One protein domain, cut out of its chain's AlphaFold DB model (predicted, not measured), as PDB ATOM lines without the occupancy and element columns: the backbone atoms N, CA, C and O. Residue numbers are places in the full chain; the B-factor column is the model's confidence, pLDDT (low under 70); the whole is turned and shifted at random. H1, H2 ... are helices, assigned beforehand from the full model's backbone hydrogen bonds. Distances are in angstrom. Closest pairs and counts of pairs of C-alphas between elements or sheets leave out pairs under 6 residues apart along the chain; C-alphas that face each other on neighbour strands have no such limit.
ATOM      1  N   PRO A 636      -1.055   3.658  38.375       84.81
ATOM      2  CA  PRO A 636       0.243   3.390  37.762       84.81
ATOM      3  C   PRO A 636       0.159   2.477  36.533       84.81
ATOM      4  O   PRO A 636       0.954   2.628  35.609       84.81
ATOM      5  N   VAL A 637      -0.820   1.565  36.473       88.44
ATOM      6  CA  VAL A 637      -1.036   0.686  35.312       88.44
ATOM      7  C   VAL A 637      -1.580   1.488  34.129       88.44
ATOM      8  O   VAL A 637      -1.052   1.384  33.022       88.44
ATOM      9  N   VAL A 638      -2.578   2.347  34.366       89.69
ATOM     10  CA  VAL A 638      -3.172   3.212  33.330       89.69
ATOM     11  C   VAL A 638      -2.146   4.201  32.776       89.69
ATOM     12  O   VAL A 638      -2.038   4.362  31.557       89.69
ATOM     13  N   LEU A 639      -1.362   4.838  33.651       83.44
ATOM     14  CA  LEU A 639      -0.300   5.764  33.263       83.44
ATOM     15  C   LEU A 639       0.807   5.068  32.463       83.44
ATOM     16  O   LEU A 639       1.217   5.567  31.413       83.44
ATOM     17  N   TYR A 640       1.250   3.885  32.897       84.06
ATOM     18  CA  TYR A 640       2.266   3.117  32.178       84.06
ATOM     19  C   TYR A 640       1.795   2.700  30.780       84.06
ATOM     20  O   TYR A 640       2.544   2.853  29.814       84.06
ATOM     21  N   ILE A 641       0.555   2.216  30.650       87.75
ATOM     22  CA  ILE A 641      -0.041   1.870  29.350       87.75
ATOM     23  C   ILE A 641      -0.166   3.113  28.468       87.75
ATOM     24  O   ILE A 641       0.194   3.060  27.297       87.75
ATOM     25  N   THR A 642      -0.612   4.243  29.028       86.19
ATOM     26  CA  THR A 642      -0.710   5.521  28.303       86.19
ATOM     27  C   THR A 642       0.639   5.939  27.719       86.19
ATOM     28  O   THR A 642       0.694   6.310  26.551       86.19
ATOM     29  N   LYS A 643       1.725   5.841  28.499       81.12
ATOM     30  CA  LYS A 643       3.075   6.244  28.075       81.12
ATOM     31  C   LYS A 643       3.713   5.298  27.048       81.12
ATOM     32  O   LYS A 643       4.474   5.751  26.202       81.12
ATOM     33  N   ASN A 644       3.442   3.994  27.141       83.19
ATOM     34  CA  ASN A 644       4.137   2.960  26.359       83.19
ATOM     35  C   ASN A 644       3.282   2.348  25.228       83.19
ATOM     36  O   ASN A 644       3.708   1.384  24.595       83.19
ATOM     37  N   SER A 645       2.079   2.872  24.972       84.56
ATOM     38  CA  SER A 645       1.238   2.454  23.845       84.56
ATOM     39  C   SER A 645       1.640   3.166  22.552       84.56
ATOM     40  O   SER A 645       1.734   4.390  22.512       84.56
ATOM     41  N   GLU A 646       1.775   2.412  21.459       84.31
ATOM     42  CA  GLU A 646       1.924   2.972  20.105       84.31
ATOM     43  C   GLU A 646       0.655   3.707  19.630       84.31
ATOM     44  O   GLU A 646       0.710   4.554  18.737       84.31
ATOM     45  N   THR A 647      -0.505   3.390  20.217       84.06
ATOM     46  CA  THR A 647      -1.785   4.050  19.932       84.06
ATOM     47  C   THR A 647      -2.125   5.067  21.017       84.06
ATOM     48  O   THR A 647      -1.998   4.777  22.209       84.06
ATOM     49  N   LYS A 648      -2.598   6.258  20.623       87.12
ATOM     50  CA  LYS A 648      -2.997   7.303  21.575       87.12
ATOM     51  C   LYS A 648      -4.163   6.821  22.448       87.12
ATOM     52  O   LYS A 648      -5.282   6.655  21.963       87.12
ATOM     53  N   ILE A 649      -3.906   6.645  23.744       87.31
ATOM     54  CA  ILE A 649      -4.906   6.205  24.721       87.31
ATOM     55  C   ILE A 649      -5.832   7.378  25.074       87.31
ATOM     56  O   ILE A 649      -5.442   8.327  25.758       87.31
ATOM     57  N   THR A 650      -7.080   7.312  24.607       90.50
ATOM     58  CA  THR A 650      -8.109   8.328  24.890       90.50
ATOM     59  C   THR A 650      -8.571   8.296  26.351       90.50
ATOM     60  O   THR A 650      -8.447   7.279  27.030       90.50
ATOM     61  N   THR A 651      -9.183   9.380  26.838       86.44
ATOM     62  CA  THR A 651      -9.738   9.455  28.203       86.44
ATOM     63  C   THR A 651     -10.728   8.329  28.512       86.44
ATOM     64  O   THR A 651     -10.697   7.790  29.616       86.44
ATOM     65  N   GLN A 652     -11.563   7.926  27.546       91.56
ATOM     66  CA  GLN A 652     -12.469   6.791  27.735       91.56
ATOM     67  C   GLN A 652     -11.687   5.480  27.879       91.56
ATOM     68  O   GLN A 652     -11.904   4.759  28.843       91.56
ATOM     69  N   MET A 653     -10.688   5.237  27.023       92.81
ATOM     70  CA  MET A 653      -9.823   4.056  27.147       92.81
ATOM     71  C   MET A 653      -9.088   4.020  28.495       92.81
ATOM     72  O   MET A 653      -8.976   2.950  29.081       92.81
ATOM     73  N   LYS A 654      -8.637   5.165  29.035       92.06
ATOM     74  CA  LYS A 654      -8.041   5.224  30.386       92.06
ATOM     75  C   LYS A 654      -9.032   4.766  31.468       92.06
ATOM     76  O   LYS A 654      -8.651   3.995  32.347       92.06
ATOM     77  N   LYS A 655     -10.298   5.197  31.382       91.25
ATOM     78  CA  LYS A 655     -11.385   4.765  32.281       91.25
ATOM     79  C   LYS A 655     -11.697   3.272  32.125       91.25
ATOM     80  O   LYS A 655     -11.825   2.584  33.132       91.25
ATOM     81  N   ASP A 656     -11.742   2.765  30.895       93.06
ATOM     82  CA  ASP A 656     -12.012   1.351  30.600       93.06
ATOM     83  C   ASP A 656     -10.876   0.438  31.104       93.06
ATOM     84  O   ASP A 656     -11.132  -0.584  31.744       93.06
ATOM     85  N   ILE A 657      -9.610   0.838  30.895       94.69
ATOM     86  CA  ILE A 657      -8.429   0.166  31.461       94.69
ATOM     87  C   ILE A 657      -8.552   0.122  32.984       94.69
ATOM     88  O   ILE A 657      -8.456  -0.959  33.561       94.69
ATOM     89  N   TYR A 658      -8.803   1.267  33.630       93.69
ATOM     90  CA  TYR A 658      -8.924   1.356  35.086       93.69
ATOM     91  C   TYR A 658     -10.030   0.446  35.637       93.69
ATOM     92  O   TYR A 658      -9.780  -0.339  36.551       93.69
ATOM     93  N   ALA A 659     -11.221   0.474  35.029       92.88
ATOM     94  CA  ALA A 659     -12.342  -0.385  35.407       92.88
ATOM     95  C   ALA A 659     -12.025  -1.886  35.258       92.88
ATOM     96  O   ALA A 659     -12.515  -2.702  36.036       92.88
ATOM     97  N   SER A 660     -11.175  -2.264  34.296       94.88
ATOM     98  CA  SER A 660     -10.767  -3.660  34.104       94.88
ATOM     99  C   SER A 660      -9.741  -4.178  35.128       94.88
ATOM    100  O   SER A 660      -9.551  -5.389  35.210       94.88
ATOM    101  N   LEU A 661      -9.107  -3.316  35.939       93.88
ATOM    102  CA  LEU A 661      -8.092  -3.736  36.922       93.88
ATOM    103  C   LEU A 661      -8.669  -4.578  38.067       93.88
ATOM    104  O   LEU A 661      -8.040  -5.557  38.468       93.88
ATOM    105  N   ASP A 662      -9.860  -4.224  38.566       91.12
ATOM    106  CA  ASP A 662     -10.565  -4.941  39.646       91.12
ATOM    107  C   ASP A 662     -11.766  -5.773  39.140       91.12
ATOM    108  O   ASP A 662     -12.631  -6.218  39.901       91.12
ATOM    109  N   SER A 663     -11.806  -6.025  37.829       92.94
ATOM    110  CA  SER A 663     -12.832  -6.856  37.199       92.94
ATOM    111  C   SER A 663     -12.592  -8.352  37.430       92.94
ATOM    112  O   SER A 663     -11.455  -8.829  37.483       92.94
ATOM    113  N   ASP A 664     -13.684  -9.112  37.524       91.81
ATOM    114  CA  ASP A 664     -13.654 -10.579  37.460       91.81
ATOM    115  C   ASP A 664     -13.455 -11.086  36.018       91.81
ATOM    116  O   ASP A 664     -13.061 -12.233  35.812       91.81
ATOM    117  N   GLU A 665     -13.674 -10.228  35.013       93.94
ATOM    118  CA  GLU A 665     -13.280 -10.506  33.630       93.94
ATOM    119  C   GLU A 665     -11.758 -10.338  33.454       93.94
ATOM    120  O   GLU A 665     -11.169  -9.425  34.042       93.94
ATOM    121  N   PRO A 666     -11.085 -11.171  32.634       94.25
ATOM    122  CA  PRO A 666      -9.640 -11.083  32.453       94.25
ATOM    123  C   PRO A 666      -9.174  -9.746  31.865       94.25
ATOM    124  O   PRO A 666      -9.660  -9.310  30.820       94.25
ATOM    125  N   PHE A 667      -8.153  -9.146  32.480       96.62
ATOM    126  CA  PHE A 667      -7.540  -7.910  31.995       96.62
ATOM    127  C   PHE A 667      -6.997  -8.072  30.554       96.62
ATOM    128  O   PHE A 667      -6.352  -9.094  30.269       96.62
ATOM    129  N   PRO A 668      -7.223  -7.102  29.639       95.12
ATOM    130  CA  PRO A 668      -6.935  -7.281  28.215       95.12
ATOM    131  C   PRO A 668      -5.467  -7.609  27.920       95.12
ATOM    132  O   PRO A 668      -4.547  -6.906  28.343       95.12
ATOM    133  N   GLN A 669      -5.246  -8.672  27.144       93.88
ATOM    134  CA  GLN A 669      -3.915  -9.233  26.895       93.88
ATOM    135  C   GLN A 669      -2.948  -8.230  26.242       93.88
ATOM    136  O   GLN A 669      -1.762  -8.231  26.565       93.88
ATOM    137  N   ASP A 670      -3.426  -7.358  25.353       92.62
ATOM    138  CA  ASP A 670      -2.565  -6.380  24.674       92.62
ATOM    139  C   ASP A 670      -1.977  -5.346  25.643       92.62
ATOM    140  O   ASP A 670      -0.805  -4.990  25.534       92.62
ATOM    141  N   TYR A 671      -2.726  -4.963  26.679       93.88
ATOM    142  CA  TYR A 671      -2.195  -4.136  27.759       93.88
ATOM    143  C   TYR A 671      -1.189  -4.903  28.628       93.88
ATOM    144  O   TYR A 671      -0.167  -4.336  29.012       93.88
ATOM    145  N   VAL A 672      -1.390  -6.207  28.868       94.44
ATOM    146  CA  VAL A 672      -0.380  -7.052  29.543       94.44
ATOM    147  C   VAL A 672       0.931  -7.088  28.754       94.44
ATOM    148  O   VAL A 672       1.998  -6.986  29.359       94.44
ATOM    149  N   LYS A 673       0.879  -7.172  27.415       92.88
ATOM    150  CA  LYS A 673       2.081  -7.140  26.560       92.88
ATOM    151  C   LYS A 673       2.886  -5.853  26.770       92.88
ATOM    152  O   LYS A 673       4.104  -5.928  26.915       92.88
ATOM    153  N   ILE A 674       2.215  -4.702  26.888       91.19
ATOM    154  CA  ILE A 674       2.856  -3.407  27.179       91.19
ATOM    155  C   ILE A 674       3.529  -3.418  28.566       91.19
ATOM    156  O   ILE A 674       4.718  -3.117  28.669       91.19
ATOM    157  N   LEU A 675       2.815  -3.825  29.625       89.88
ATOM    158  CA  LEU A 675       3.335  -3.866  31.009       89.88
ATOM    159  C   LEU A 675       4.556  -4.789  31.176       89.88
ATOM    160  O   LEU A 675       5.469  -4.525  31.963       89.88
ATOM    161  N   VAL A 676       4.565  -5.894  30.430       89.12
ATOM    162  CA  VAL A 676       5.647  -6.882  30.419       89.12
ATOM    163  C   VAL A 676       6.813  -6.433  29.530       89.12
ATOM    164  O   VAL A 676       7.954  -6.789  29.825       89.12
ATOM    165  N   GLY A 677       6.563  -5.635  28.488       80.44
ATOM    166  CA  GLY A 677       7.553  -5.228  27.487       80.44
ATOM    167  C   GLY A 677       8.594  -4.200  27.948       80.44
ATOM    168  O   GLY A 677       9.733  -4.259  27.486       80.44
ATOM    169  N   GLY A 678       8.250  -3.287  28.863       69.56
ATOM    170  CA  GLY A 678       9.167  -2.232  29.325       69.56
ATOM    171  C   GLY A 678      10.063  -2.620  30.517       69.56
ATOM    172  O   GLY A 678      10.441  -3.788  30.679       69.56
ATOM    173  N   ASP A 679      10.448  -1.630  31.341       63.53
ATOM    174  CA  ASP A 679      11.491  -1.771  32.380       63.53
ATOM    175  C   ASP A 679      11.286  -3.001  33.287       63.53
ATOM    176  O   ASP A 679      10.218  -3.240  33.853       63.53
ATOM    177  N   LYS A 680      12.362  -3.779  33.434       63.44
ATOM    178  CA  LYS A 680      12.434  -4.999  34.242       63.44
ATOM    179  C   LYS A 680      12.168  -4.756  35.727       63.44
ATOM    180  O   LYS A 680      11.728  -5.687  36.386       63.44
ATOM    181  N   LYS A 681      12.436  -3.559  36.261       61.59
ATOM    182  CA  LYS A 681      12.338  -3.311  37.711       61.59
ATOM    183  C   LYS A 681      10.905  -3.189  38.240       61.59
ATOM    184  O   LYS A 681      10.671  -3.568  39.383       61.59
ATOM    185  N   ASN A 682       9.956  -2.720  37.423       71.69
ATOM    186  CA  ASN A 682       8.624  -2.315  37.903       71.69
ATOM    187  C   ASN A 682       7.467  -3.218  37.427       71.69
ATOM    188  O   ASN A 682       6.341  -3.058  37.894       71.69
ATOM    189  N   THR A 683       7.715  -4.189  36.532       83.50
ATOM    190  CA  THR A 683       6.665  -5.084  35.993       83.50
ATOM    191  C   THR A 683       5.883  -5.825  37.094       83.50
ATOM    192  O   THR A 683       4.675  -5.998  36.959       83.50
ATOM    193  N   GLY A 684       6.537  -6.229  38.192       84.88
ATOM    194  CA  GLY A 684       5.889  -6.923  39.314       84.88
ATOM    195  C   GLY A 684       4.797  -6.090  39.992       84.88
ATOM    196  O   GLY A 684       3.641  -6.507  40.025       84.88
ATOM    197  N   SER A 685       5.135  -4.878  40.441       83.69
ATOM    198  CA  SER A 685       4.200  -3.959  41.110       83.69
ATOM    199  C   SER A 685       3.017  -3.564  40.215       83.69
ATOM    200  O   SER A 685       1.895  -3.399  40.692       83.69
ATOM    201  N   LEU A 686       3.237  -3.447  38.901       87.94
ATOM    202  CA  LEU A 686       2.162  -3.186  37.938       87.94
ATOM    203  C   LEU A 686       1.208  -4.384  37.797       87.94
ATOM    204  O   LEU A 686       0.000  -4.193  37.699       87.94
ATOM    205  N   ILE A 687       1.726  -5.615  37.823       91.56
ATOM    206  CA  ILE A 687       0.916  -6.841  37.750       91.56
ATOM    207  C   ILE A 687       0.112  -7.072  39.035       91.56
ATOM    208  O   ILE A 687      -1.037  -7.498  38.954       91.56
ATOM    209  N   GLU A 688       0.662  -6.740  40.205       90.19
ATOM    210  CA  GLU A 688      -0.034  -6.862  41.497       90.19
ATOM    211  C   GLU A 688      -1.331  -6.031  41.554       90.19
ATOM    212  O   GLU A 688      -2.312  -6.413  42.200       90.19
ATOM    213  N   ASN A 689      -1.390  -4.925  40.807       89.31
ATOM    214  CA  ASN A 689      -2.584  -4.089  40.677       89.31
ATOM    215  C   ASN A 689      -3.723  -4.746  39.867       89.31
ATOM    216  O   ASN A 689      -4.846  -4.253  39.911       89.31
ATOM    217  N   ILE A 690      -3.485  -5.870  39.179       93.94
ATOM    218  CA  ILE A 690      -4.478  -6.560  38.343       93.94
ATOM    219  C   ILE A 690      -5.095  -7.737  39.113       93.94
ATOM    220  O   ILE A 690      -4.389  -8.639  39.564       93.94
ATOM    221  N   LYS A 691      -6.423  -7.760  39.252       94.56
ATOM    222  CA  LYS A 691      -7.173  -8.830  39.934       94.56
ATOM    223  C   LYS A 691      -7.188 -10.144  39.148       94.56
ATOM    224  O   LYS A 691      -6.900 -11.202  39.715       94.56
ATOM    225  N   THR A 692      -7.485 -10.064  37.850       94.19
ATOM    226  CA  THR A 692      -7.756 -11.233  37.000       94.19
ATOM    227  C   THR A 692      -6.920 -11.204  35.723       94.19
ATOM    228  O   THR A 692      -7.008 -10.278  34.921       94.19
ATOM    229  N   LEU A 693      -6.124 -12.254  35.499       95.81
ATOM    230  CA  LEU A 693      -5.309 -12.442  34.294       95.81
ATOM    231  C   LEU A 693      -5.659 -13.767  33.618       95.81
ATOM    232  O   LEU A 693      -5.645 -14.816  34.268       95.81
ATOM    233  N   SER A 694      -5.917 -13.728  32.307       95.12
ATOM    234  CA  SER A 694      -6.193 -14.926  31.504       95.12
ATOM    235  C   SER A 694      -4.992 -15.877  31.494       95.12
ATOM    236  O   SER A 694      -3.846 -15.441  31.617       95.12
ATOM    237  N   LEU A 695      -5.228 -17.178  31.287       94.69
ATOM    238  CA  LEU A 695      -4.147 -18.166  31.163       94.69
ATOM    239  C   LEU A 695      -3.111 -17.758  30.101       94.69
ATOM    240  O   LEU A 695      -1.916 -17.955  30.302       94.69
ATOM    241  N   GLU A 696      -3.553 -17.154  29.000       95.00
ATOM    242  CA  GLU A 696      -2.672 -16.683  27.930       95.00
ATOM    243  C   GLU A 696      -1.786 -15.509  28.382       95.00
ATOM    244  O   GLU A 696      -0.577 -15.529  28.156       95.00
ATOM    245  N   SER A 697      -2.349 -14.534  29.105       96.00
ATOM    246  CA  SER A 697      -1.580 -13.452  29.733       96.00
ATOM    247  C   SER A 697      -0.568 -13.991  30.751       96.00
ATOM    248  O   SER A 697       0.579 -13.548  30.774       96.00
ATOM    249  N   GLN A 698      -0.945 -14.991  31.557       96.44
ATOM    250  CA  GLN A 698      -0.033 -15.622  32.520       96.44
ATOM    251  C   GLN A 698       1.110 -16.395  31.835       96.44
ATOM    252  O   GLN A 698       2.252 -16.318  32.294       96.44
ATOM    253  N   ARG A 699       0.844 -17.080  30.708       94.56
ATOM    254  CA  ARG A 699       1.889 -17.698  29.864       94.56
ATOM    255  C   ARG A 699       2.844 -16.649  29.304       94.56
ATOM    256  O   ARG A 699       4.053 -16.793  29.463       94.56
ATOM    257  N   TYR A 700       2.315 -15.556  28.757       94.31
ATOM    258  CA  TYR A 700       3.131 -14.467  28.220       94.31
ATOM    259  C   TYR A 700       4.058 -13.841  29.280       94.31
ATOM    260  O   TYR A 700       5.236 -13.599  29.007       94.31
ATOM    261  N   ILE A 701       3.566 -13.638  30.512       93.69
ATOM    262  CA  ILE A 701       4.388 -13.181  31.645       93.69
ATOM    263  C   ILE A 701       5.490 -14.209  31.960       93.69
ATOM    264  O   ILE A 701       6.658 -13.841  32.055       93.69
ATOM    265  N   LEU A 702       5.161 -15.501  32.060       91.94
ATOM    266  CA  LEU A 702       6.128 -16.574  32.342       91.94
ATOM    267  C   LEU A 702       7.217 -16.743  31.263       91.94
ATOM    268  O   LEU A 702       8.325 -17.208  31.563       91.94
ATOM    269  N   GLU A 703       6.908 -16.422  30.011       90.69
ATOM    270  CA  GLU A 703       7.850 -16.481  28.891       90.69
ATOM    271  C   GLU A 703       8.809 -15.283  28.883       90.69
ATOM    272  O   GLU A 703      10.010 -15.472  28.686       90.69
ATOM    273  N   ASN A 704       8.308 -14.073  29.158       90.38
ATOM    274  CA  ASN A 704       9.055 -12.822  28.962       90.38
ATOM    275  C   ASN A 704       9.627 -12.208  30.260       90.38
ATOM    276  O   ASN A 704      10.699 -11.601  30.230       90.38
ATOM    277  N   LYS A 705       8.941 -12.366  31.402       88.94
ATOM    278  CA  LYS A 705       9.325 -11.859  32.740       88.94
ATOM    279  C   LYS A 705       8.978 -12.902  33.833       88.94
ATOM    280  O   LYS A 705       8.035 -12.703  34.602       88.94
ATOM    281  N   PRO A 706       9.698 -14.046  33.912       87.50
ATOM    282  CA  PRO A 706       9.334 -15.177  34.784       87.50
ATOM    283  C   PRO A 706       9.286 -14.847  36.284       87.50
ATOM    284  O   PRO A 706       8.578 -15.496  37.051       87.50
ATOM    285  N   ASP A 707      10.065 -13.857  36.705       84.88
ATOM    286  CA  ASP A 707      10.124 -13.302  38.054       84.88
ATOM    287  C   ASP A 707       8.854 -12.529  38.436       84.88
ATOM    288  O   ASP A 707       8.468 -12.527  39.604       84.88
ATOM    289  N   ALA A 708       8.152 -11.947  37.461       89.44
ATOM    290  CA  ALA A 708       6.926 -11.198  37.703       89.44
ATOM    291  C   ALA A 708       5.704 -12.098  37.993       89.44
ATOM    292  O   ALA A 708       4.710 -11.628  38.541       89.44
ATOM    293  N   VAL A 709       5.784 -13.408  37.711       90.88
ATOM    294  CA  VAL A 709       4.697 -14.375  37.981       90.88
ATOM    295  C   VAL A 709       4.324 -14.436  39.469       90.88
ATOM    296  O   VAL A 709       3.172 -14.700  39.795       90.88
ATOM    297  N   GLN A 710       5.262 -14.150  40.380       87.62
ATOM    298  CA  GLN A 710       4.997 -14.169  41.827       87.62
ATOM    299  C   GLN A 710       4.036 -13.065  42.311       87.62
ATOM    300  O   GLN A 710       3.514 -13.179  43.412       87.62
ATOM    301  N   TYR A 711       3.799 -12.027  41.498       90.38
ATOM    302  CA  TYR A 711       2.889 -10.914  41.803       90.38
ATOM    303  C   TYR A 711       1.466 -11.133  41.257       90.38
ATOM    304  O   TYR A 711       0.574 -10.319  41.480       90.38
ATOM    305  N   ILE A 712       1.228 -12.229  40.527       93.25
ATOM    306  CA  ILE A 712      -0.095 -12.569  39.996       93.25
ATOM    307  C   ILE A 712      -0.956 -13.116  41.143       93.25
ATOM    308  O   ILE A 712      -0.692 -14.203  41.653       93.25
ATOM    309  N   LYS A 713      -2.027 -12.398  41.506       90.19
ATOM    310  CA  LYS A 713      -2.937 -12.757  42.615       90.19
ATOM    311  C   LYS A 713      -3.494 -14.187  42.532       90.19
ATOM    312  O   LYS A 713      -3.628 -14.849  43.553       90.19
ATOM    313  N   ASN A 714      -3.797 -14.664  41.321       87.25
ATOM    314  CA  ASN A 714      -4.373 -15.987  41.060       87.25
ATOM    315  C   ASN A 714      -3.575 -16.732  39.971       87.25
ATOM    316  O   ASN A 714      -3.998 -16.813  38.814       87.25
ATOM    317  N   VAL A 715      -2.393 -17.252  40.326       90.31
ATOM    318  CA  VAL A 715      -1.553 -18.042  39.405       90.31
ATOM    319  C   VAL A 715      -2.259 -19.348  39.030       90.31
ATOM    320  O   VAL A 715      -2.644 -20.133  39.897       90.31
ATOM    321  N   ASN A 716      -2.388 -19.623  37.734       92.25
ATOM    322  CA  ASN A 716      -2.899 -20.897  37.243       92.25
ATOM    323  C   ASN A 716      -1.941 -22.056  37.631       92.25
ATOM    324  O   ASN A 716      -0.724 -21.901  37.483       92.25
TER     325      ASN A 716
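AT A GLANCE: This is residues 636 to 716 of the 936 residues of an uncharacterized protein of [Eubacterium] rectale (UniProt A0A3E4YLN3). Four helices form a block of two side-by-side pairs, H3 with H5 and H4 with H6, one pair over the other. H1 packs crosswise on H3 at one side of this block, and H2, touching H1 alone among the helices, makes the far end. The printed part has 81 residues, with six named helices, H1 to H6 in order, and no named strand; its class is all helix. It is compact, with a radius of gyration of the C-alphas of 11.6 A, and spans 31 by 27 by 18 A.

HOW THE PARTS SIT: H1, residues 636 to 644, touches H2, residues 651 to 661, at a steep tilt of 48 degrees, opposite ways; their closest C-alphas, Val 638 and Lys 654, are 6.0 A apart. H1 also touches the hub H3, residues 669 to 677, about perpendicular at 81 degrees, closest at the C-alphas of Ile 641 and Ile 674, 6.4 A. H3 and H4, residues 683 to 688, form a hairpin at 44 degrees, with the closest C-alphas, Val 676 and Thr 683, 5.9 A apart. H5, residues 695 to 704, touches H3 at a shallow tilt of 17 degrees, the same way, the C-alphas of Gln 669 and Ser 697 being closest at 5.6 A. H6, residues 706 to 711, touches H4 at a shallow tilt of 28 degrees, the same way, closest at the C-alphas of Gly 684 and Ala 708, 4.7 A. Every O i to N i+4 pair is within hydrogen-bond range in H1 to H5; H6 has 0 of 2, and 1 of 3 O i to N i+3 pairs.

IN THESE COORDINATES: H1 begins at C-alpha 636 (0.243, 3.390, 37.762). H2 is 15.9 A long and H5 14.4 A. H6 ends at C-alpha 711 (2.889, -10.914, 41.803).

THE WHOLE: The C-alphas farthest apart, Thr 651 and Asn 716, are 32.4 A apart. The printed part has no cut and no long link. The pLDDT is under 70 at residues 678 to 681.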